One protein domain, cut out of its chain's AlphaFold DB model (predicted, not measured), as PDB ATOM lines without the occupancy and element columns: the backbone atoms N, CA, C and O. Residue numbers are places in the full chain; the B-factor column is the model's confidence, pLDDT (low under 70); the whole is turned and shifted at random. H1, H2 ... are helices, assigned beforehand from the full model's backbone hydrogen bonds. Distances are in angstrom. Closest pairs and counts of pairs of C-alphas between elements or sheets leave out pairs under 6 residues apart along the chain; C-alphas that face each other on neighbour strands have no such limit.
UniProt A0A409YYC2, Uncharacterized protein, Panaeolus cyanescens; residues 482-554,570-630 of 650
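Overview. This is residues 482 to 554 and 570 to 630 of the 650 residues of an uncharacterized protein of Panaeolus cyanescens (UniProt A0A409YYC2). The end of the longest helix, H4, and H5 beyond it stick out as an arm, residues 537 to 554, from a small helical body in which H3 runs beside H1 and H6 crosses H1. H7 and the unnamed residues 570 to 584 belong to this body, while residues 621 to 630 of H8 stick out as a second arm. The printed part has 134 residues, eight named helices, H1 to H8 in chain order, and no named strand: all helix. It is loose, with a radius of gyration of the C-alphas of 18.7 A, and spans 64 by 38 by 28 A.

Along the chain. H4, residues 522 to 539, is 26.0 A long and begins at C-alpha 522 (-52.821, -3.341, 14.772). H5 is residues 545 to 551. Before H4 come H1, residues 482 to 498, 24.6 A, H2, 502 to 505, and H3, 508 to 519, 16.4 A. H6, 585 to 601, spans 24.6 A; H7 is 606 to 611; H8, 619 to 630, 17.8 A, ends at C-alpha 630 (-30.875, 13.386, -15.743).

Arrangement. H4 is close to H1 but not clearly touching, C-alphas 482 and 524 being closest at 7.4 A. H1, the hub, touches H3 at a shallow tilt of 22 degrees, opposite ways, closest at C-alphas 493 and 508, 4.9 A. Residues 487 to 494 of H1 touch H6 at a steep 66 degrees, closest at C-alphas 487 and 591, 6.6 A. H1 and H2 touch only at the corner, closest at C-alphas 496 and 505, 4.8 A. H7 is close to H6 but not clearly touching, closest at C-alphas 599 and 606, 5.4 A; so is H8, at C-alphas 600 and 619, 6.3 A. H4 and H5 are apart. Every O i to N i+4 pair is within hydrogen-bond range in H1, H3, H4, H6 and H7; H5 has 2 of 3, H8 4 of 8, and H2 is too short for one.

Size, cuts and confidence. The C-alphas of Glu 501 and Glu 552 are farthest apart, 65.3 A. Residues 555 to 569 are not printed, a gap of 29.0 A between C-alphas 554 and 570. No link printed whole is long. The pLDDT is under 70 in 46 residues, among them 531 to 554 and 619 to 630.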
ATOM      1  N   PHE A 482     -58.823 -12.147   6.952       94.06
ATOM      2  CA  PHE A 482     -58.436 -10.735   6.903       94.06
ATOM      3  C   PHE A 482     -57.475 -10.426   5.742       94.06
ATOM      4  O   PHE A 482     -57.627  -9.402   5.078       94.06
ATOM      5  N   ALA A 483     -56.540 -11.335   5.440       92.56
ATOM      6  CA  ALA A 483     -55.621 -11.201   4.308       92.56
ATOM      7  C   ALA A 483     -56.360 -11.107   2.958       92.56
ATOM      8  O   ALA A 483     -56.072 -10.215   2.160       92.56
ATOM      9  N   LEU A 484     -57.373 -11.958   2.735       94.31
ATOM     10  CA  LEU A 484     -58.227 -11.910   1.542       94.31
ATOM     11  C   LEU A 484     -59.011 -10.598   1.466       94.31
ATOM     12  O   LEU A 484     -59.068  -9.968   0.409       94.31
ATOM     13  N   LEU A 485     -59.563 -10.136   2.589       96.38
ATOM     14  CA  LEU A 485     -60.245  -8.845   2.638       96.38
ATOM     15  C   LEU A 485     -59.310  -7.682   2.267       96.38
ATOM     16  O   LEU A 485     -59.697  -6.813   1.482       96.38
ATOM     17  N   LEU A 486     -58.097  -7.659   2.823       96.19
ATOM     18  CA  LEU A 486     -57.103  -6.619   2.564       96.19
ATOM     19  C   LEU A 486     -56.666  -6.616   1.091       96.19
ATOM     20  O   LEU A 486     -56.700  -5.560   0.454       96.19
ATOM     21  N   ALA A 487     -56.335  -7.785   0.534       95.56
ATOM     22  CA  ALA A 487     -55.953  -7.930  -0.870       95.56
ATOM     23  C   ALA A 487     -57.072  -7.464  -1.815       95.56
ATOM     24  O   ALA A 487     -56.824  -6.708  -2.755       95.56
ATOM     25  N   HIS A 488     -58.327  -7.814  -1.521       96.44
ATOM     26  CA  HIS A 488     -59.466  -7.397  -2.338       96.44
ATOM     27  C   HIS A 488     -59.735  -5.882  -2.259       96.44
ATOM     28  O   HIS A 488     -60.153  -5.260  -3.236       96.44
ATOM     29  N   LYS A 489     -59.492  -5.240  -1.108       97.00
ATOM     30  CA  LYS A 489     -59.572  -3.771  -1.001       97.00
ATOM     31  C   LYS A 489     -58.477  -3.079  -1.801       97.00
ATOM     32  O   LYS A 489     -58.746  -2.057  -2.430       97.00
ATOM     33  N   LEU A 490     -57.278  -3.652  -1.800       97.75
ATOM     34  CA  LEU A 490     -56.162  -3.157  -2.589       97.75
ATOM     35  C   LEU A 490     -56.421  -3.305  -4.097       97.75
ATOM     36  O   LEU A 490     -56.182  -2.361  -4.845       97.75
ATOM     37  N   GLN A 491     -56.986  -4.434  -4.535       97.44
ATOM     38  CA  GLN A 491     -57.456  -4.605  -5.912       97.44
ATOM     39  C   GLN A 491     -58.502  -3.553  -6.288       97.44
ATOM     40  O   GLN A 491     -58.343  -2.880  -7.299       97.44
ATOM     41  N   GLY A 492     -59.533  -3.355  -5.459       97.06
ATOM     42  CA  GLY A 492     -60.570  -2.358  -5.737       97.06
ATOM     43  C   GLY A 492     -60.016  -0.935  -5.883       97.06
ATOM     44  O   GLY A 492     -60.483  -0.174  -6.728       97.06
ATOM     45  N   TRP A 493     -58.991  -0.580  -5.102       98.25
ATOM     46  CA  TRP A 493     -58.275   0.684  -5.268       98.25
ATOM     47  C   TRP A 493     -57.555   0.774  -6.621       98.25
ATOM     48  O   TRP A 493     -57.722   1.774  -7.322       98.25
ATOM     49  N   ASP A 494     -56.798  -0.256  -7.003       98.19
ATOM     50  CA  ASP A 494     -56.042  -0.278  -8.259       98.19
ATOM     51  C   ASP A 494     -56.964  -0.252  -9.491       98.19
ATOM     52  O   ASP A 494     -56.773   0.565 -10.397       98.19
ATOM     53  N   ASP A 495     -58.023  -1.065  -9.480       97.62
ATOM     54  CA  ASP A 495     -59.027  -1.138 -10.545       97.62
ATOM     55  C   ASP A 495     -59.733   0.215 -10.715       97.62
ATOM     56  O   ASP A 495     -59.843   0.745 -11.824       97.62
ATOM     57  N   HIS A 496     -60.163   0.840  -9.610       97.94
ATOM     58  CA  HIS A 496     -60.779   2.160  -9.687       97.94
ATOM     59  C   HIS A 496     -59.792   3.233 -10.135       97.94
ATOM     60  O   HIS A 496     -60.208   4.136 -10.856       97.94
ATOM     61  N   ARG A 497     -58.510   3.154  -9.768       97.88
ATOM     62  CA  ARG A 497     -57.484   4.095 -10.237       97.88
ATOM     63  C   ARG A 497     -57.284   4.023 -11.749       97.88
ATOM     64  O   ARG A 497     -57.169   5.063 -12.399       97.88
ATOM     65  N   LYS A 498     -57.316   2.811 -12.304       97.50
ATOM     66  CA  LYS A 498     -57.154   2.531 -13.739       97.50
ATOM     67  C   LYS A 498     -58.436   2.717 -14.561       97.50
ATOM     68  O   LYS A 498     -58.360   2.787 -15.783       97.50
ATOM     69  N   ALA A 499     -59.603   2.840 -13.925       97.19
ATOM     70  CA  ALA A 499     -60.882   2.940 -14.626       97.19
ATOM     71  C   ALA A 499     -60.970   4.156 -15.570       97.19
ATOM     72  O   ALA A 499     -60.564   5.271 -15.228       97.19
ATOM     73  N   GLU A 500     -61.588   3.983 -16.741       97.19
ATOM     74  CA  GLU A 500     -61.759   5.048 -17.739       97.19
ATOM     75  C   GLU A 500     -62.856   6.050 -17.362       97.19
ATOM     76  O   GLU A 500     -62.780   7.246 -17.689       97.19
ATOM     77  N   GLU A 501     -63.876   5.619 -16.624       96.31
ATOM     78  CA  GLU A 501     -64.981   6.490 -16.272       96.31
ATOM     79  C   GLU A 501     -64.706   7.252 -14.980       96.31
ATOM     80  O   GLU A 501     -64.470   6.704 -13.902       96.31
ATOM     81  N   ALA A 502     -64.859   8.574 -15.050       96.62
ATOM     82  CA  ALA A 502     -64.572   9.465 -13.930       96.62
ATOM     83  C   ALA A 502     -65.370   9.146 -12.652       96.62
ATOM     84  O   ALA A 502     -64.965   9.539 -11.561       96.62
ATOM     85  N   PHE A 503     -66.536   8.498 -12.753       94.62
ATOM     86  CA  PHE A 503     -67.304   8.120 -11.565       94.62
ATOM     87  C   PHE A 503     -66.752   6.880 -10.859       94.62
ATOM     88  O   PHE A 503     -66.950   6.781  -9.649       94.62
ATOM     89  N   GLN A 504     -66.084   5.986 -11.590       95.38
ATOM     90  CA  GLN A 504     -65.378   4.837 -11.034       95.38
ATOM     91  C   GLN A 504     -64.079   5.305 -10.376       95.38
ATOM     92  O   GLN A 504     -63.902   5.072  -9.187       95.38
ATOM     93  N   ARG A 505     -63.281   6.138 -11.066       97.38
ATOM     94  CA  ARG A 505     -62.058   6.736 -10.493       97.38
ATOM     95  C   ARG A 505     -62.265   7.464  -9.180       97.38
ATOM     96  O   ARG A 505     -61.457   7.349  -8.272       97.38
ATOM     97  N   ARG A 506     -63.383   8.178  -9.019       96.50
ATOM     98  CA  ARG A 506     -63.699   8.859  -7.749       96.50
ATOM     99  C   ARG A 506     -63.827   7.915  -6.548       96.50
ATOM    100  O   ARG A 506     -63.809   8.401  -5.422       96.50
ATOM    101  N   LYS A 507     -64.001   6.609  -6.758       96.19
ATOM    102  CA  LYS A 507     -64.043   5.623  -5.675       96.19
ATOM    103  C   LYS A 507     -62.649   5.239  -5.168       96.19
ATOM    104  O   LYS A 507     -62.562   4.849  -4.011       96.19
ATOM    105  N   GLN A 508     -61.581   5.464  -5.944       97.31
ATOM    106  CA  GLN A 508     -60.205   5.125  -5.547       97.31
ATOM    107  C   GLN A 508     -59.821   5.744  -4.192       97.31
ATOM    108  O   GLN A 508     -59.220   5.087  -3.353       97.31
ATOM    109  N   GLU A 509     -60.224   6.994  -3.922       97.25
ATOM    110  CA  GLU A 509     -59.916   7.677  -2.656       97.25
ATOM    111  C   GLU A 509     -60.569   6.968  -1.465       97.25
ATOM    112  O   GLU A 509     -60.011   6.899  -0.369       97.25
ATOM    113  N   GLN A 510     -61.771   6.437  -1.690       96.56
ATOM    114  CA  GLN A 510     -62.512   5.703  -0.683       96.56
ATOM    115  C   GLN A 510     -61.862   4.343  -0.413       96.56
ATOM    116  O   GLN A 510     -61.721   3.982   0.753       96.56
ATOM    117  N   ASP A 511     -61.430   3.630  -1.452       97.31
ATOM    118  CA  ASP A 511     -60.760   2.335  -1.292       97.31
ATOM    119  C   ASP A 511     -59.364   2.486  -0.688       97.31
ATOM    120  O   ASP A 511     -59.031   1.755   0.240       97.31
ATOM    121  N   ALA A 512     -58.600   3.510  -1.079       97.81
ATOM    122  CA  ALA A 512     -57.344   3.856  -0.414       97.81
ATOM    123  C   ALA A 512     -57.552   4.144   1.080       97.81
ATOM    124  O   ALA A 512     -56.763   3.725   1.927       97.81
ATOM    125  N   GLY A 513     -58.632   4.856   1.419       97.12
ATOM    126  CA  GLY A 513     -59.025   5.099   2.803       97.12
ATOM    127  C   GLY A 513     -59.400   3.820   3.555       97.12
ATOM    128  O   GLY A 513     -59.076   3.704   4.737       97.12
ATOM    129  N   ASP A 514     -60.061   2.866   2.898       96.44
ATOM    130  CA  ASP A 514     -60.381   1.559   3.476       96.44
ATOM    131  C   ASP A 514     -59.103   0.725   3.697       96.44
ATOM    132  O   ASP A 514     -58.921   0.215   4.799       96.44
ATOM    133  N   VAL A 515     -58.187   0.658   2.720       97.56
ATOM    134  CA  VAL A 515     -56.891  -0.044   2.840       97.56
ATOM    135  C   VAL A 515     -56.082   0.509   4.013       97.56
ATOM    136  O   VAL A 515     -55.688  -0.247   4.896       97.56
ATOM    137  N   LYS A 516     -55.911   1.834   4.103       96.88
ATOM    138  CA  LYS A 516     -55.187   2.471   5.221       96.88
ATOM    139  C   LYS A 516     -55.803   2.155   6.579       96.88
ATOM    140  O   LYS A 516     -55.084   1.954   7.549       96.88
ATOM    141  N   LYS A 517     -57.137   2.132   6.666       95.94
ATOM    142  CA  LYS A 517     -57.829   1.793   7.914       95.94
ATOM    143  C   LYS A 517     -57.604   0.343   8.303       95.94
ATOM    144  O   LYS A 517     -57.371   0.105   9.478       95.94
ATOM    145  N   LEU A 518     -57.662  -0.584   7.344       95.69
ATOM    146  CA  LEU A 518     -57.396  -2.000   7.597       95.69
ATOM    147  C   LEU A 518     -55.954  -2.215   8.065       95.69
ATOM    148  O   LEU A 518     -55.747  -2.842   9.094       95.69
ATOM    149  N   LEU A 519     -54.974  -1.603   7.398       94.19
ATOM    150  CA  LEU A 519     -53.570  -1.630   7.827       94.19
ATOM    151  C   LEU A 519     -53.354  -1.017   9.223       94.19
ATOM    152  O   LEU A 519     -52.432  -1.390   9.939       94.19
ATOM    153  N   GLY A 520     -54.214  -0.082   9.634       93.50
ATOM    154  CA  GLY A 520     -54.197   0.505  10.974       93.50
ATOM    155  C   GLY A 520     -54.773  -0.390  12.080       93.50
ATOM    156  O   GLY A 520     -54.646  -0.043  13.256       93.50
ATOM    157  N   LEU A 521     -55.405  -1.524  11.749       91.62
ATOM    158  CA  LEU A 521     -55.958  -2.471  12.723       91.62
ATOM    159  C   LEU A 521     -54.840  -3.341  13.309       91.62
ATOM    160  O   LEU A 521     -54.699  -4.515  12.977       91.62
ATOM    161  N   LYS A 522     -54.048  -2.748  14.210       76.44
ATOM    162  CA  LYS A 522     -52.821  -3.341  14.772       76.44
ATOM    163  C   LYS A 522     -52.980  -4.763  15.307       76.44
ATOM    164  O   LYS A 522     -52.038  -5.525  15.200       76.44
ATOM    165  N   HIS A 523     -54.127  -5.114  15.887       74.69
ATOM    166  CA  HIS A 523     -54.357  -6.445  16.456       74.69
ATOM    167  C   HIS A 523     -54.625  -7.506  15.383       74.69
ATOM    168  O   HIS A 523     -54.119  -8.609  15.509       74.69
ATOM    169  N   GLU A 524     -55.367  -7.187  14.318       79.31
ATOM    170  CA  GLU A 524     -55.542  -8.112  13.187       79.31
ATOM    171  C   GLU A 524     -54.241  -8.241  12.397       79.31
ATOM    172  O   GLU A 524     -53.864  -9.331  11.985       79.31
ATOM    173  N   VAL A 525     -53.512  -7.133  12.251       72.06
ATOM    174  CA  VAL A 525     -52.163  -7.128  11.677       72.06
ATOM    175  C   VAL A 525     -51.202  -7.960  12.529       72.06
ATOM    176  O   VAL A 525     -50.486  -8.790  11.987       72.06
ATOM    177  N   ALA A 526     -51.212  -7.803  13.854       74.19
ATOM    178  CA  ALA A 526     -50.383  -8.600  14.754       74.19
ATOM    179  C   ALA A 526     -50.783 -10.079  14.727       74.19
ATOM    180  O   ALA A 526     -49.913 -10.920  14.588       74.19
ATOM    181  N   ALA A 527     -52.079 -10.402  14.753       71.62
ATOM    182  CA  ALA A 527     -52.553 -11.780  14.657       71.62
ATOM    183  C   ALA A 527     -52.140 -12.441  13.333       71.62
ATOM    184  O   ALA A 527     -51.779 -13.616  13.312       71.62
ATOM    185  N   LEU A 528     -52.150 -11.690  12.227       64.81
ATOM    186  CA  LEU A 528     -51.567 -12.158  10.973       64.81
ATOM    187  C   LEU A 528     -50.073 -12.435  11.131       64.81
ATOM    188  O   LEU A 528     -49.632 -13.509  10.747       64.81
ATOM    189  N   VAL A 529     -49.318 -11.508  11.724       62.66
ATOM    190  CA  VAL A 529     -47.876 -11.664  11.966       62.66
ATOM    191  C   VAL A 529     -47.564 -12.851  12.888       62.66
ATOM    192  O   VAL A 529     -46.611 -13.586  12.649       62.66
ATOM    193  N   ASP A 530     -48.380 -13.103  13.904       70.31
ATOM    194  CA  ASP A 530     -48.186 -14.213  14.837       70.31
ATOM    195  C   ASP A 530     -48.446 -15.564  14.162       70.31
ATOM    196  O   ASP A 530     -47.658 -16.498  14.327       70.31
ATOM    197  N   ASN A 531     -49.487 -15.657  13.327       62.88
ATOM    198  CA  ASN A 531     -49.762 -16.857  12.533       62.88
ATOM    199  C   ASN A 531     -48.600 -17.202  11.585       62.88
ATOM    200  O   ASN A 531     -48.306 -18.380  11.382       62.88
ATOM    201  N   ILE A 532     -47.899 -16.195  11.054       61.81
ATOM    202  CA  ILE A 532     -46.673 -16.397  10.263       61.81
ATOM    203  C   ILE A 532     -45.604 -17.080  11.108       61.81
ATOM    204  O   ILE A 532     -45.046 -18.104  10.722       61.81
ATOM    205  N   ASN A 533     -45.324 -16.521  12.284       60.72
ATOM    206  CA  ASN A 533     -44.246 -16.997  13.142       60.72
ATOM    207  C   ASN A 533     -44.489 -18.436  13.631       60.72
ATOM    208  O   ASN A 533     -43.542 -19.215  13.753       60.72
ATOM    209  N   ILE A 534     -45.751 -18.818  13.861       67.50
ATOM    210  CA  ILE A 534     -46.124 -20.196  14.221       67.50
ATOM    211  C   ILE A 534     -45.831 -21.168  13.069       67.50
ATOM    212  O   ILE A 534     -45.264 -22.239  13.304       67.50
ATOM    213  N   ASN A 535     -46.157 -20.797  11.828       59.72
ATOM    214  CA  ASN A 535     -45.905 -21.647  10.663       59.72
ATOM    215  C   ASN A 535     -44.402 -21.869  10.429       59.72
ATOM    216  O   ASN A 535     -43.992 -23.011  10.209       59.72
ATOM    217  N   LYS A 536     -43.567 -20.830  10.598       59.00
ATOM    218  CA  LYS A 536     -42.094 -20.957  10.539       59.00
ATOM    219  C   LYS A 536     -41.563 -21.976  11.536       59.00
ATOM    220  O   LYS A 536     -40.771 -22.845  11.184       59.00
ATOM    221  N   ASN A 537     -42.020 -21.893  12.782       59.00
ATOM    222  CA  ASN A 537     -41.525 -22.763  13.847       59.00
ATOM    223  C   ASN A 537     -42.030 -24.204  13.711       59.00
ATOM    224  O   ASN A 537     -41.320 -25.139  14.076       59.00
ATOM    225  N   THR A 538     -43.224 -24.395  13.145       55.66
ATOM    226  CA  THR A 538     -43.790 -25.729  12.901       55.66
ATOM    227  C   THR A 538     -43.034 -26.460  11.786       55.66
ATOM    228  O   THR A 538     -42.829 -27.667  11.882       55.66
ATOM    229  N   LEU A 539     -42.540 -25.739  10.771       50.81
ATOM    230  CA  LEU A 539     -41.784 -26.327   9.658       50.81
ATOM    231  C   LEU A 539     -40.330 -26.691  10.023       50.81
ATOM    232  O   LEU A 539     -39.720 -27.523   9.361       50.81
ATOM    233  N   VAL A 540     -39.773 -26.116  11.095       56.06
ATOM    234  CA  VAL A 540     -38.384 -26.371  11.537       56.06
ATOM    235  C   VAL A 540     -38.291 -27.482  12.601       56.06
ATOM    236  O   VAL A 540     -37.198 -27.892  12.992       56.06
ATOM    237  N   MET A 541     -39.412 -28.061  13.039       48.66
ATOM    238  CA  MET A 541     -39.416 -29.173  13.998       48.66
ATOM    239  C   MET A 541     -39.255 -30.564  13.357       48.66
ATOM    240  O   MET A 541     -39.985 -31.497  13.677       48.66
ATOM    241  N   GLU A 542     -38.195 -30.763  12.572       49.84
ATOM    242  CA  GLU A 542     -37.532 -32.074  12.498       49.84
ATOM    243  C   GLU A 542     -36.465 -32.172  13.603       49.84
ATOM    244  O   GLU A 542     -35.266 -32.092  13.338       49.84
ATOM    245  N   LYS A 543     -36.909 -32.283  14.867       53.69
ATOM    246  CA  LYS A 543     -36.253 -32.988  16.001       53.69
ATOM    247  C   LYS A 543     -36.925 -32.604  17.334       53.69
ATOM    248  O   LYS A 543     -36.566 -31.594  17.944       53.69
ATOM    249  N   PRO A 544     -37.867 -33.428  17.830       51.12
ATOM    250  CA  PRO A 544     -38.602 -33.204  19.084       51.12
ATOM    251  C   PRO A 544     -37.735 -33.055  20.350       51.12
ATOM    252  O   PRO A 544     -38.198 -32.528  21.362       51.12
ATOM    253  N   ASP A 545     -36.470 -33.482  20.316       58.44
ATOM    254  CA  ASP A 545     -35.640 -33.629  21.518       58.44
ATOM    255  C   ASP A 545     -35.042 -32.321  22.061       58.44
ATOM    256  O   ASP A 545     -34.623 -32.266  23.220       58.44
ATOM    257  N   VAL A 546     -35.004 -31.248  21.263       56.34
ATOM    258  CA  VAL A 546     -34.387 -29.972  21.675       56.34
ATOM    259  C   VAL A 546     -35.365 -29.099  22.465       56.34
ATOM    260  O   VAL A 546     -34.976 -28.486  23.459       56.34
ATOM    261  N   ILE A 547     -36.652 -29.108  22.103       47.38
ATOM    262  CA  ILE A 547     -37.678 -28.311  22.796       47.38
ATOM    263  C   ILE A 547     -37.983 -28.883  24.185       47.38
ATOM    264  O   ILE A 547     -38.170 -28.125  25.136       47.38
ATOM    265  N   ARG A 548     -37.909 -30.210  24.352       55.34
ATOM    266  CA  ARG A 548     -38.101 -30.856  25.659       55.34
ATOM    267  C   ARG A 548     -37.051 -30.423  26.694       55.34
ATOM    268  O   ARG A 548     -37.399 -30.232  27.850       55.34
ATOM    269  N   ARG A 549     -35.801 -30.177  26.271       59.59
ATOM    270  CA  ARG A 549     -34.713 -29.700  27.153       59.59
ATOM    271  C   ARG A 549     -34.761 -28.200  27.451       59.59
ATOM    272  O   ARG A 549     -34.159 -27.765  28.428       59.59
ATOM    273  N   ALA A 550     -35.421 -27.408  26.608       50.62
ATOM    274  CA  ALA A 550     -35.564 -25.967  26.819       50.62
ATOM    275  C   ALA A 550     -36.688 -25.645  27.817       50.62
ATOM    276  O   ALA A 550     -36.543 -24.732  28.623       50.62
ATOM    277  N   ILE A 551     -37.767 -26.438  27.814       53.81
ATOM    278  CA  ILE A 551     -38.896 -26.289  28.749       53.81
ATOM    279  C   ILE A 551     -38.490 -26.645  30.194       53.81
ATOM    280  O   ILE A 551     -39.028 -26.078  31.137       53.81
ATOM    281  N   GLU A 552     -37.491 -27.510  30.389       61.75
ATOM    282  CA  GLU A 552     -36.986 -27.888  31.721       61.75
ATOM    283  C   GLU A 552     -36.114 -26.816  32.408       61.75
ATOM    284  O   GLU A 552     -35.720 -27.017  33.556       61.75
ATOM    285  N   ARG A 553     -35.783 -25.695  31.748       57.84
ATOM    286  CA  ARG A 553     -34.821 -24.706  32.282       57.84
ATOM    287  C   ARG A 553     -35.390 -23.378  32.785       57.84
ATOM    288  O   ARG A 553     -34.590 -22.542  33.175       57.84
ATOM    289  N   ASP A 554     -36.709 -23.205  32.819       41.94
ATOM    290  CA  ASP A 554     -37.418 -22.155  33.581       41.94
ATOM    291  C   ASP A 554     -36.751 -20.752  33.601       41.94
ATOM    292  O   ASP A 554     -36.601 -20.119  34.643       41.94
ATOM    293  N   GLY A 570     -34.641 -16.710   5.086       40.88
ATOM    294  CA  GLY A 570     -36.040 -17.110   5.044       40.88
ATOM    295  C   GLY A 570     -36.859 -15.921   4.566       40.88
ATOM    296  O   GLY A 570     -37.098 -14.984   5.329       40.88
ATOM    297  N   GLY A 571     -37.214 -15.956   3.279       43.56
ATOM    298  CA  GLY A 571     -37.872 -14.886   2.539       43.56
ATOM    299  C   GLY A 571     -38.984 -14.201   3.327       43.56
ATOM    300  O   GLY A 571     -39.827 -14.833   3.968       43.56
ATOM    301  N   ALA A 572     -38.981 -12.876   3.274       40.72
ATOM    302  CA  ALA A 572     -39.924 -12.011   3.957       40.72
ATOM    303  C   ALA A 572     -41.329 -12.046   3.318       40.72
ATOM    304  O   ALA A 572     -41.913 -10.993   3.145       40.72
ATOM    305  N   GLY A 573     -41.873 -13.221   2.966       49.66
ATOM    306  CA  GLY A 573     -43.114 -13.385   2.188       49.66
ATOM    307  C   GLY A 573     -44.302 -14.033   2.915       49.66
ATOM    308  O   GLY A 573     -45.365 -14.203   2.325       49.66
ATOM    309  N   GLU A 574     -44.161 -14.433   4.179       54.59
ATOM    310  CA  GLU A 574     -45.042 -15.468   4.739       54.59
ATOM    311  C   GLU A 574     -46.383 -15.010   5.345       54.59
ATOM    312  O   GLU A 574     -47.152 -15.867   5.770       54.59
ATOM    313  N   MET A 575     -46.769 -13.724   5.338       52.28
ATOM    314  CA  MET A 575     -48.166 -13.371   5.703       52.28
ATOM    315  C   MET A 575     -49.171 -14.029   4.764       52.28
ATOM    316  O   MET A 575     -50.302 -14.340   5.142       52.28
ATOM    317  N   TRP A 576     -48.720 -14.281   3.540       60.72
ATOM    318  CA  TRP A 576     -49.436 -15.093   2.587       60.72
ATOM    319  C   TRP A 576     -49.425 -16.566   2.952       60.72
ATOM    320  O   TRP A 576     -50.409 -17.209   2.640       60.72
ATOM    321  N   ALA A 577     -48.406 -17.110   3.618       61.28
ATOM    322  CA  ALA A 577     -48.191 -18.554   3.734       61.28
ATOM    323  C   ALA A 577     -49.382 -19.314   4.341       61.28
ATOM    324  O   ALA A 577     -49.674 -20.428   3.919       61.28
ATOM    325  N   GLY A 578     -50.132 -18.703   5.267       70.81
ATOM    326  CA  GLY A 578     -51.354 -19.308   5.824       70.81
ATOM    327  C   GLY A 578     -52.569 -19.315   4.881       70.81
ATOM    328  O   GLY A 578     -53.544 -20.021   5.128       70.81
ATOM    329  N   CYS A 579     -52.519 -18.524   3.811       78.19
ATOM    330  CA  CYS A 579     -53.555 -18.385   2.792       78.19
ATOM    331  C   CYS A 579     -53.002 -18.579   1.365       78.19
ATOM    332  O   CYS A 579     -53.692 -18.238   0.409       78.19
ATOM    333  N   GLU A 580     -51.764 -19.051   1.189       78.69
ATOM    334  CA  GLU A 580     -51.062 -19.047  -0.105       78.69
ATOM    335  C   GLU A 580     -51.745 -19.960  -1.107       78.69
ATOM    336  O   GLU A 580     -51.907 -19.601  -2.266       78.69
ATOM    337  N   ASP A 581     -52.202 -21.098  -0.611       86.31
ATOM    338  CA  ASP A 581     -53.004 -22.088  -1.310       86.31
ATOM    339  C   ASP A 581     -54.411 -21.588  -1.672       86.31
ATOM    340  O   ASP A 581     -55.078 -22.205  -2.499       86.31
ATOM    341  N   MET A 582     -54.875 -20.474  -1.094       88.81
ATOM    342  CA  MET A 582     -56.132 -19.856  -1.518       88.81
ATOM    343  C   MET A 582     -55.947 -19.080  -2.818       88.81
ATOM    344  O   MET A 582     -56.855 -19.044  -3.639       88.81
ATOM    345  N   PHE A 583     -54.802 -18.433  -3.021       90.19
ATOM    346  CA  PHE A 583     -54.614 -17.497  -4.126       90.19
ATOM    347  C   PHE A 583     -53.840 -18.125  -5.279       90.19
ATOM    348  O   PHE A 583     -52.825 -18.780  -5.074       90.19
ATOM    349  N   SER A 584     -54.265 -17.848  -6.513       91.50
ATOM    350  CA  SER A 584     -53.462 -18.211  -7.680       91.50
ATOM    351  C   SER A 584     -52.142 -17.439  -7.703       91.50
ATOM    352  O   SER A 584     -52.068 -16.298  -7.238       91.50
ATOM    353  N   ASP A 585     -51.106 -18.024  -8.306       91.19
ATOM    354  CA  ASP A 585     -49.802 -17.373  -8.488       91.19
ATOM    355  C   ASP A 585     -49.922 -15.997  -9.144       91.19
ATOM    356  O   ASP A 585     -49.315 -15.028  -8.683       91.19
ATOM    357  N   GLU A 586     -50.780 -15.900 -10.159       93.19
ATOM    358  CA  GLU A 586     -51.110 -14.653 -10.843       93.19
ATOM    359  C   GLU A 586     -51.678 -13.605  -9.875       93.19
ATOM    360  O   GLU A 586     -51.226 -12.460  -9.854       93.19
ATOM    361  N   PHE A 587     -52.639 -13.986  -9.026       93.12
ATOM    362  CA  PHE A 587     -53.235 -13.061  -8.066       93.12
ATOM    363  C   PHE A 587     -52.220 -12.581  -7.026       93.12
ATOM    364  O   PHE A 587     -52.225 -11.403  -6.654       93.12
ATOM    365  N   ARG A 588     -51.337 -13.474  -6.564       91.94
ATOM    366  CA  ARG A 588     -50.260 -13.120  -5.630       91.94
ATOM    367  C   ARG A 588     -49.325 -12.095  -6.260       91.94
ATOM    368  O   ARG A 588     -49.070 -11.059  -5.649       91.94
ATOM    369  N   GLU A 589     -48.886 -12.327  -7.496       93.12
ATOM    370  CA  GLU A 589     -47.989 -11.406  -8.198       93.12
ATOM    371  C   GLU A 589     -48.641 -10.044  -8.460       93.12
ATOM    372  O   GLU A 589     -48.072  -9.001  -8.126       93.12
ATOM    373  N   LEU A 590     -49.890 -10.036  -8.933       94.88
ATOM    374  CA  LEU A 590     -50.668  -8.804  -9.078       94.88
ATOM    375  C   LEU A 590     -50.800  -8.065  -7.748       94.88
ATOM    376  O   LEU A 590     -50.724  -6.836  -7.710       94.88
ATOM    377  N   THR A 591     -50.970  -8.780  -6.638       95.19
ATOM    378  CA  THR A 591     -51.062  -8.139  -5.327       95.19
ATOM    379  C   THR A 591     -49.725  -7.531  -4.902       95.19
ATOM    380  O   THR A 591     -49.730  -6.399  -4.419       95.19
ATOM    381  N   ARG A 592     -48.579  -8.186  -5.152       94.31
ATOM    382  CA  ARG A 592     -47.244  -7.591  -4.921       94.31
ATOM    383  C   ARG A 592     -47.056  -6.308  -5.730       94.31
ATOM    384  O   ARG A 592     -46.653  -5.283  -5.180       94.31
ATOM    385  N   MET A 593     -47.416  -6.327  -7.016       95.69
ATOM    386  CA  MET A 593     -47.376  -5.133  -7.870       95.69
ATOM    387  C   MET A 593     -48.246  -4.000  -7.313       95.69
ATOM    388  O   MET A 593     -47.780  -2.870  -7.179       95.69
ATOM    389  N   ARG A 594     -49.487  -4.306  -6.917       97.31
ATOM    390  CA  ARG A 594     -50.405  -3.320  -6.333       97.31
ATOM    391  C   ARG A 594     -49.880  -2.745  -5.018       97.31
ATOM    392  O   ARG A 594     -50.069  -1.557  -4.776       97.31
ATOM    393  N   VAL A 595     -49.218  -3.546  -4.176       96.06
ATOM    394  CA  VAL A 595     -48.601  -3.060  -2.929       96.06
ATOM    395  C   VAL A 595     -47.488  -2.060  -3.230       96.06
ATOM    396  O   VAL A 595     -47.460  -0.993  -2.610       96.06
ATOM    397  N   ARG A 596     -46.616  -2.351  -4.207       95.31
ATOM    398  CA  ARG A 596     -45.573  -1.409  -4.647       95.31
ATOM    399  C   ARG A 596     -46.186  -0.091  -5.115       95.31
ATOM    400  O   ARG A 596     -45.845   0.964  -4.580       95.31
ATOM    401  N   ASP A 597     -47.160  -0.157  -6.018       96.38
ATOM    402  CA  ASP A 597     -47.877   1.017  -6.522       96.38
ATOM    403  C   ASP A 597     -48.536   1.829  -5.397       96.38
ATOM    404  O   ASP A 597     -48.486   3.061  -5.385       96.38
ATOM    405  N   PHE A 598     -49.143   1.143  -4.425       96.88
ATOM    406  CA  PHE A 598     -49.787   1.779  -3.281       96.88
ATOM    407  C   PHE A 598     -48.779   2.502  -2.390       96.88
ATOM    408  O   PHE A 598     -49.052   3.606  -1.920       96.88
ATOM    409  N   CYS A 599     -47.603   1.914  -2.171       96.12
ATOM    410  CA  CYS A 599     -46.541   2.523  -1.376       96.12
ATOM    411  C   CYS A 599     -45.898   3.729  -2.077       96.12
ATOM    412  O   CYS A 599     -45.519   4.687  -1.400       96.12
ATOM    413  N   VAL A 600     -45.827   3.718  -3.413       94.81
ATOM    414  CA  VAL A 600     -45.404   4.881  -4.210       94.81
ATOM    415  C   VAL A 600     -46.386   6.042  -4.034       94.81
ATOM    416  O   VAL A 600     -45.963   7.177  -3.798       94.81
ATOM    417  N   GLU A 601     -47.693   5.771  -4.101       95.88
ATOM    418  CA  GLU A 601     -48.729   6.802  -3.957       95.88
ATOM    419  C   GLU A 601     -48.878   7.291  -2.504       95.88
ATOM    420  O   GLU A 601     -49.077   8.482  -2.249       95.88
ATOM    421  N   PHE A 602     -48.736   6.392  -1.528       95.62
ATOM    422  CA  PHE A 602     -48.923   6.671  -0.106       95.62
ATOM    423  C   PHE A 602     -47.647   6.421   0.692       95.62
ATOM    424  O   PHE A 602     -47.506   5.427   1.410       95.62
ATOM    425  N   LYS A 603     -46.735   7.394   0.608       93.94
ATOM    426  CA  LYS A 603     -45.476   7.414   1.364       93.94
ATOM    427  C   LYS A 603     -45.711   7.126   2.853       93.94
ATOM    428  O   LYS A 603     -46.660   7.632   3.449       93.94
ATOM    429  N   GLY A 604     -44.831   6.316   3.437       91.44
ATOM    430  CA  GLY A 604     -44.913   5.878   4.836       91.44
ATOM    431  C   GLY A 604     -45.717   4.593   5.063       91.44
ATOM    432  O   GLY A 604     -45.639   4.028   6.144       91.44
ATOM    433  N   MET A 605     -46.440   4.081   4.059       94.50
ATOM    434  CA  MET A 605     -47.131   2.787   4.184       94.50
ATOM    435  C   MET A 605     -46.201   1.584   3.980       94.50
ATOM    436  O   MET A 605     -46.560   0.475   4.365       94.50
ATOM    437  N   GLY A 606     -45.010   1.792   3.405       93.38
ATOM    438  CA  GLY A 606     -44.069   0.714   3.089       93.38
ATOM    439  C   GLY A 606     -43.626  -0.095   4.308       93.38
ATOM    440  O   GLY A 606     -43.551  -1.311   4.220       93.38
ATOM    441  N   GLU A 607     -43.413   0.544   5.462       91.31
ATOM    442  CA  GLU A 607     -43.042  -0.157   6.701       91.31
ATOM    443  C   GLU A 607     -44.143  -1.112   7.177       91.31
ATOM    444  O   GLU A 607     -43.862  -2.249   7.546       91.31
ATOM    445  N   VAL A 608     -45.407  -0.682   7.092       91.12
ATOM    446  CA  VAL A 608     -46.549  -1.521   7.471       91.12
ATOM    447  C   VAL A 608     -46.691  -2.694   6.506       91.12
ATOM    448  O   VAL A 608     -46.895  -3.815   6.936       91.12
ATOM    449  N   TRP A 609     -46.536  -2.481   5.200       92.56
ATOM    450  CA  TRP A 609     -46.570  -3.591   4.244       92.56
ATOM    451  C   TRP A 609     -45.370  -4.539   4.387       92.56
ATOM    452  O   TRP A 609     -45.535  -5.745   4.227       92.56
ATOM    453  N   ARG A 610     -44.188  -4.039   4.765       90.12
ATOM    454  CA  ARG A 610     -43.024  -4.880   5.081       90.12
ATOM    455  C   ARG A 610     -43.235  -5.737   6.323       90.12
ATOM    456  O   ARG A 610     -42.847  -6.900   6.310       90.12
ATOM    457  N   SER A 611     -43.886  -5.217   7.367       85.12
ATOM    458  CA  SER A 611     -44.227  -6.038   8.541       85.12
ATOM    459  C   SER A 611     -45.257  -7.125   8.217       85.12
ATOM    460  O   SER A 611     -45.267  -8.171   8.855       85.12
ATOM    461  N   LEU A 612     -46.057  -6.915   7.168       84.88
ATOM    462  CA  LEU A 612     -46.932  -7.915   6.554       84.88
ATOM    463  C   LEU A 612     -46.203  -8.835   5.554       84.88
ATOM    464  O   LEU A 612     -46.856  -9.546   4.798       84.88
ATOM    465  N   GLY A 613     -44.871  -8.816   5.486       86.19
ATOM    466  CA  GLY A 613     -44.114  -9.679   4.582       86.19
ATOM    467  C   GLY A 613     -44.301  -9.354   3.094       86.19
ATOM    468  O   GLY A 613     -44.387 -10.255   2.263       86.19
ATOM    469  N   PHE A 614     -44.422  -8.076   2.735       89.38
ATOM    470  CA  PHE A 614     -44.291  -7.654   1.342       89.38
ATOM    471  C   PHE A 614     -42.937  -7.002   1.105       89.38
ATOM    472  O   PHE A 614     -42.502  -6.133   1.864       89.38
ATOM    473  N   GLU A 615     -42.308  -7.364  -0.006       90.62
ATOM    474  CA  GLU A 615     -41.144  -6.655  -0.518       90.62
ATOM    475  C   GLU A 615     -41.593  -5.304  -1.081       90.62
ATOM    476  O   GLU A 615     -42.334  -5.219  -2.065       90.62
ATOM    477  N   VAL A 616     -41.178  -4.231  -0.410       92.50
ATOM    478  CA  VAL A 616     -41.464  -2.858  -0.822       92.50
ATOM    479  C   VAL A 616     -40.144  -2.128  -0.956       92.50
ATOM    480  O   VAL A 616     -39.448  -1.931   0.045       92.50
ATOM    481  N   ASP A 617     -39.834  -1.702  -2.178       90.94
ATOM    482  CA  ASP A 617     -38.685  -0.850  -2.453       90.94
ATOM    483  C   ASP A 617     -38.799   0.435  -1.634       90.94
ATOM    484  O   ASP A 617     -39.854   1.084  -1.593       90.94
ATOM    485  N   ASP A 618     -37.708   0.845  -0.989       81.38
ATOM    486  CA  ASP A 618     -37.664   2.158  -0.370       81.38
ATOM    487  C   ASP A 618     -37.785   3.208  -1.474       81.38
ATOM    488  O   ASP A 618     -36.831   3.527  -2.181       81.38
ATOM    489  N   ALA A 619     -38.982   3.777  -1.624       67.94
ATOM    490  CA  ALA A 619     -39.266   4.809  -2.620       67.94
ATOM    491  C   ALA A 619     -38.307   6.017  -2.514       67.94
ATOM    492  O   ALA A 619     -38.154   6.783  -3.469       67.94
ATOM    493  N   ALA A 620     -37.648   6.196  -1.363       63.28
ATOM    494  CA  ALA A 620     -36.563   7.156  -1.177       63.28
ATOM    495  C   ALA A 620     -35.305   6.803  -1.997       63.28
ATOM    496  O   ALA A 620     -34.712   7.695  -2.601       63.28
ATOM    497  N   ALA A 621     -34.936   5.523  -2.085       65.75
ATOM    498  CA  ALA A 621     -33.783   5.052  -2.847       65.75
ATOM    499  C   ALA A 621     -34.014   5.153  -4.366       65.75
ATOM    500  O   ALA A 621     -33.138   5.611  -5.100       65.75
ATOM    501  N   VAL A 622     -35.221   4.823  -4.842       66.88
ATOM    502  CA  VAL A 622     -35.544   4.859  -6.282       66.88
ATOM    503  C   VAL A 622     -35.521   6.293  -6.833       66.88
ATOM    504  O   VAL A 622     -34.955   6.555  -7.894       66.88
ATOM    505  N   ASN A 623     -36.055   7.262  -6.079       64.06
ATOM    506  CA  ASN A 623     -36.045   8.671  -6.492       64.06
ATOM    507  C   ASN A 623     -34.651   9.323  -6.411       64.06
ATOM    508  O   ASN A 623     -34.369  10.253  -7.170       64.06
ATOM    509  N   ALA A 624     -33.774   8.850  -5.518       65.00
ATOM    510  CA  ALA A 624     -32.400   9.342  -5.418       65.00
ATOM    511  C   ALA A 624     -31.551   8.948  -6.641       65.00
ATOM    512  O   ALA A 624     -30.722   9.741  -7.093       65.00
ATOM    513  N   ASN A 625     -31.804   7.773  -7.226       63.22
ATOM    514  CA  ASN A 625     -31.086   7.307  -8.413       63.22
ATOM    515  C   ASN A 625     -31.601   7.949  -9.712       63.22
ATOM    516  O   ASN A 625     -30.796   8.302 -10.572       63.22
ATOM    517  N   GLY A 626     -32.909   8.213  -9.832       63.66
ATOM    518  CA  GLY A 626     -33.482   8.871 -11.018       63.66
ATOM    519  C   GLY A 626     -33.012  10.319 -11.232       63.66
ATOM    520  O   GLY A 626     -32.876  10.765 -12.369       63.66
ATOM    521  N   LYS A 627     -32.699  11.057 -10.157       59.22
ATOM    522  CA  LYS A 627     -32.165  12.430 -10.266       59.22
ATOM    523  C   LYS A 627     -30.694  12.497 -10.683       59.22
ATOM    524  O   LYS A 627     -30.302  13.497 -11.273       59.22
ATOM    525  N   LYS A 628     -29.888  11.464 -10.412       60.09
ATOM    526  CA  LYS A 628     -28.468  11.444 -10.812       60.09
ATOM    527  C   LYS A 628     -28.260  11.147 -12.301       60.09
ATOM    528  O   LYS A 628     -27.233  11.545 -12.833       60.09
ATOM    529  N   GLY A 629     -29.218  10.499 -12.966       57.38
ATOM    530  CA  GLY A 629     -29.140  10.224 -14.407       57.38
ATOM    531  C   GLY A 629     -29.442  11.441 -15.284       57.38
ATOM    532  O   GLY A 629     -28.767  11.654 -16.281       57.38
ATOM    533  N   LYS A 630     -30.401  12.287 -14.885       54.19
ATOM    534  CA  LYS A 630     -30.875  13.386 -15.743       54.19
ATOM    535  C   LYS A 630     -29.939  14.603 -15.795       54.19
ATOM    536  O   LYS A 630     -29.958  15.339 -16.768       54.19
TER     537      LYS A 630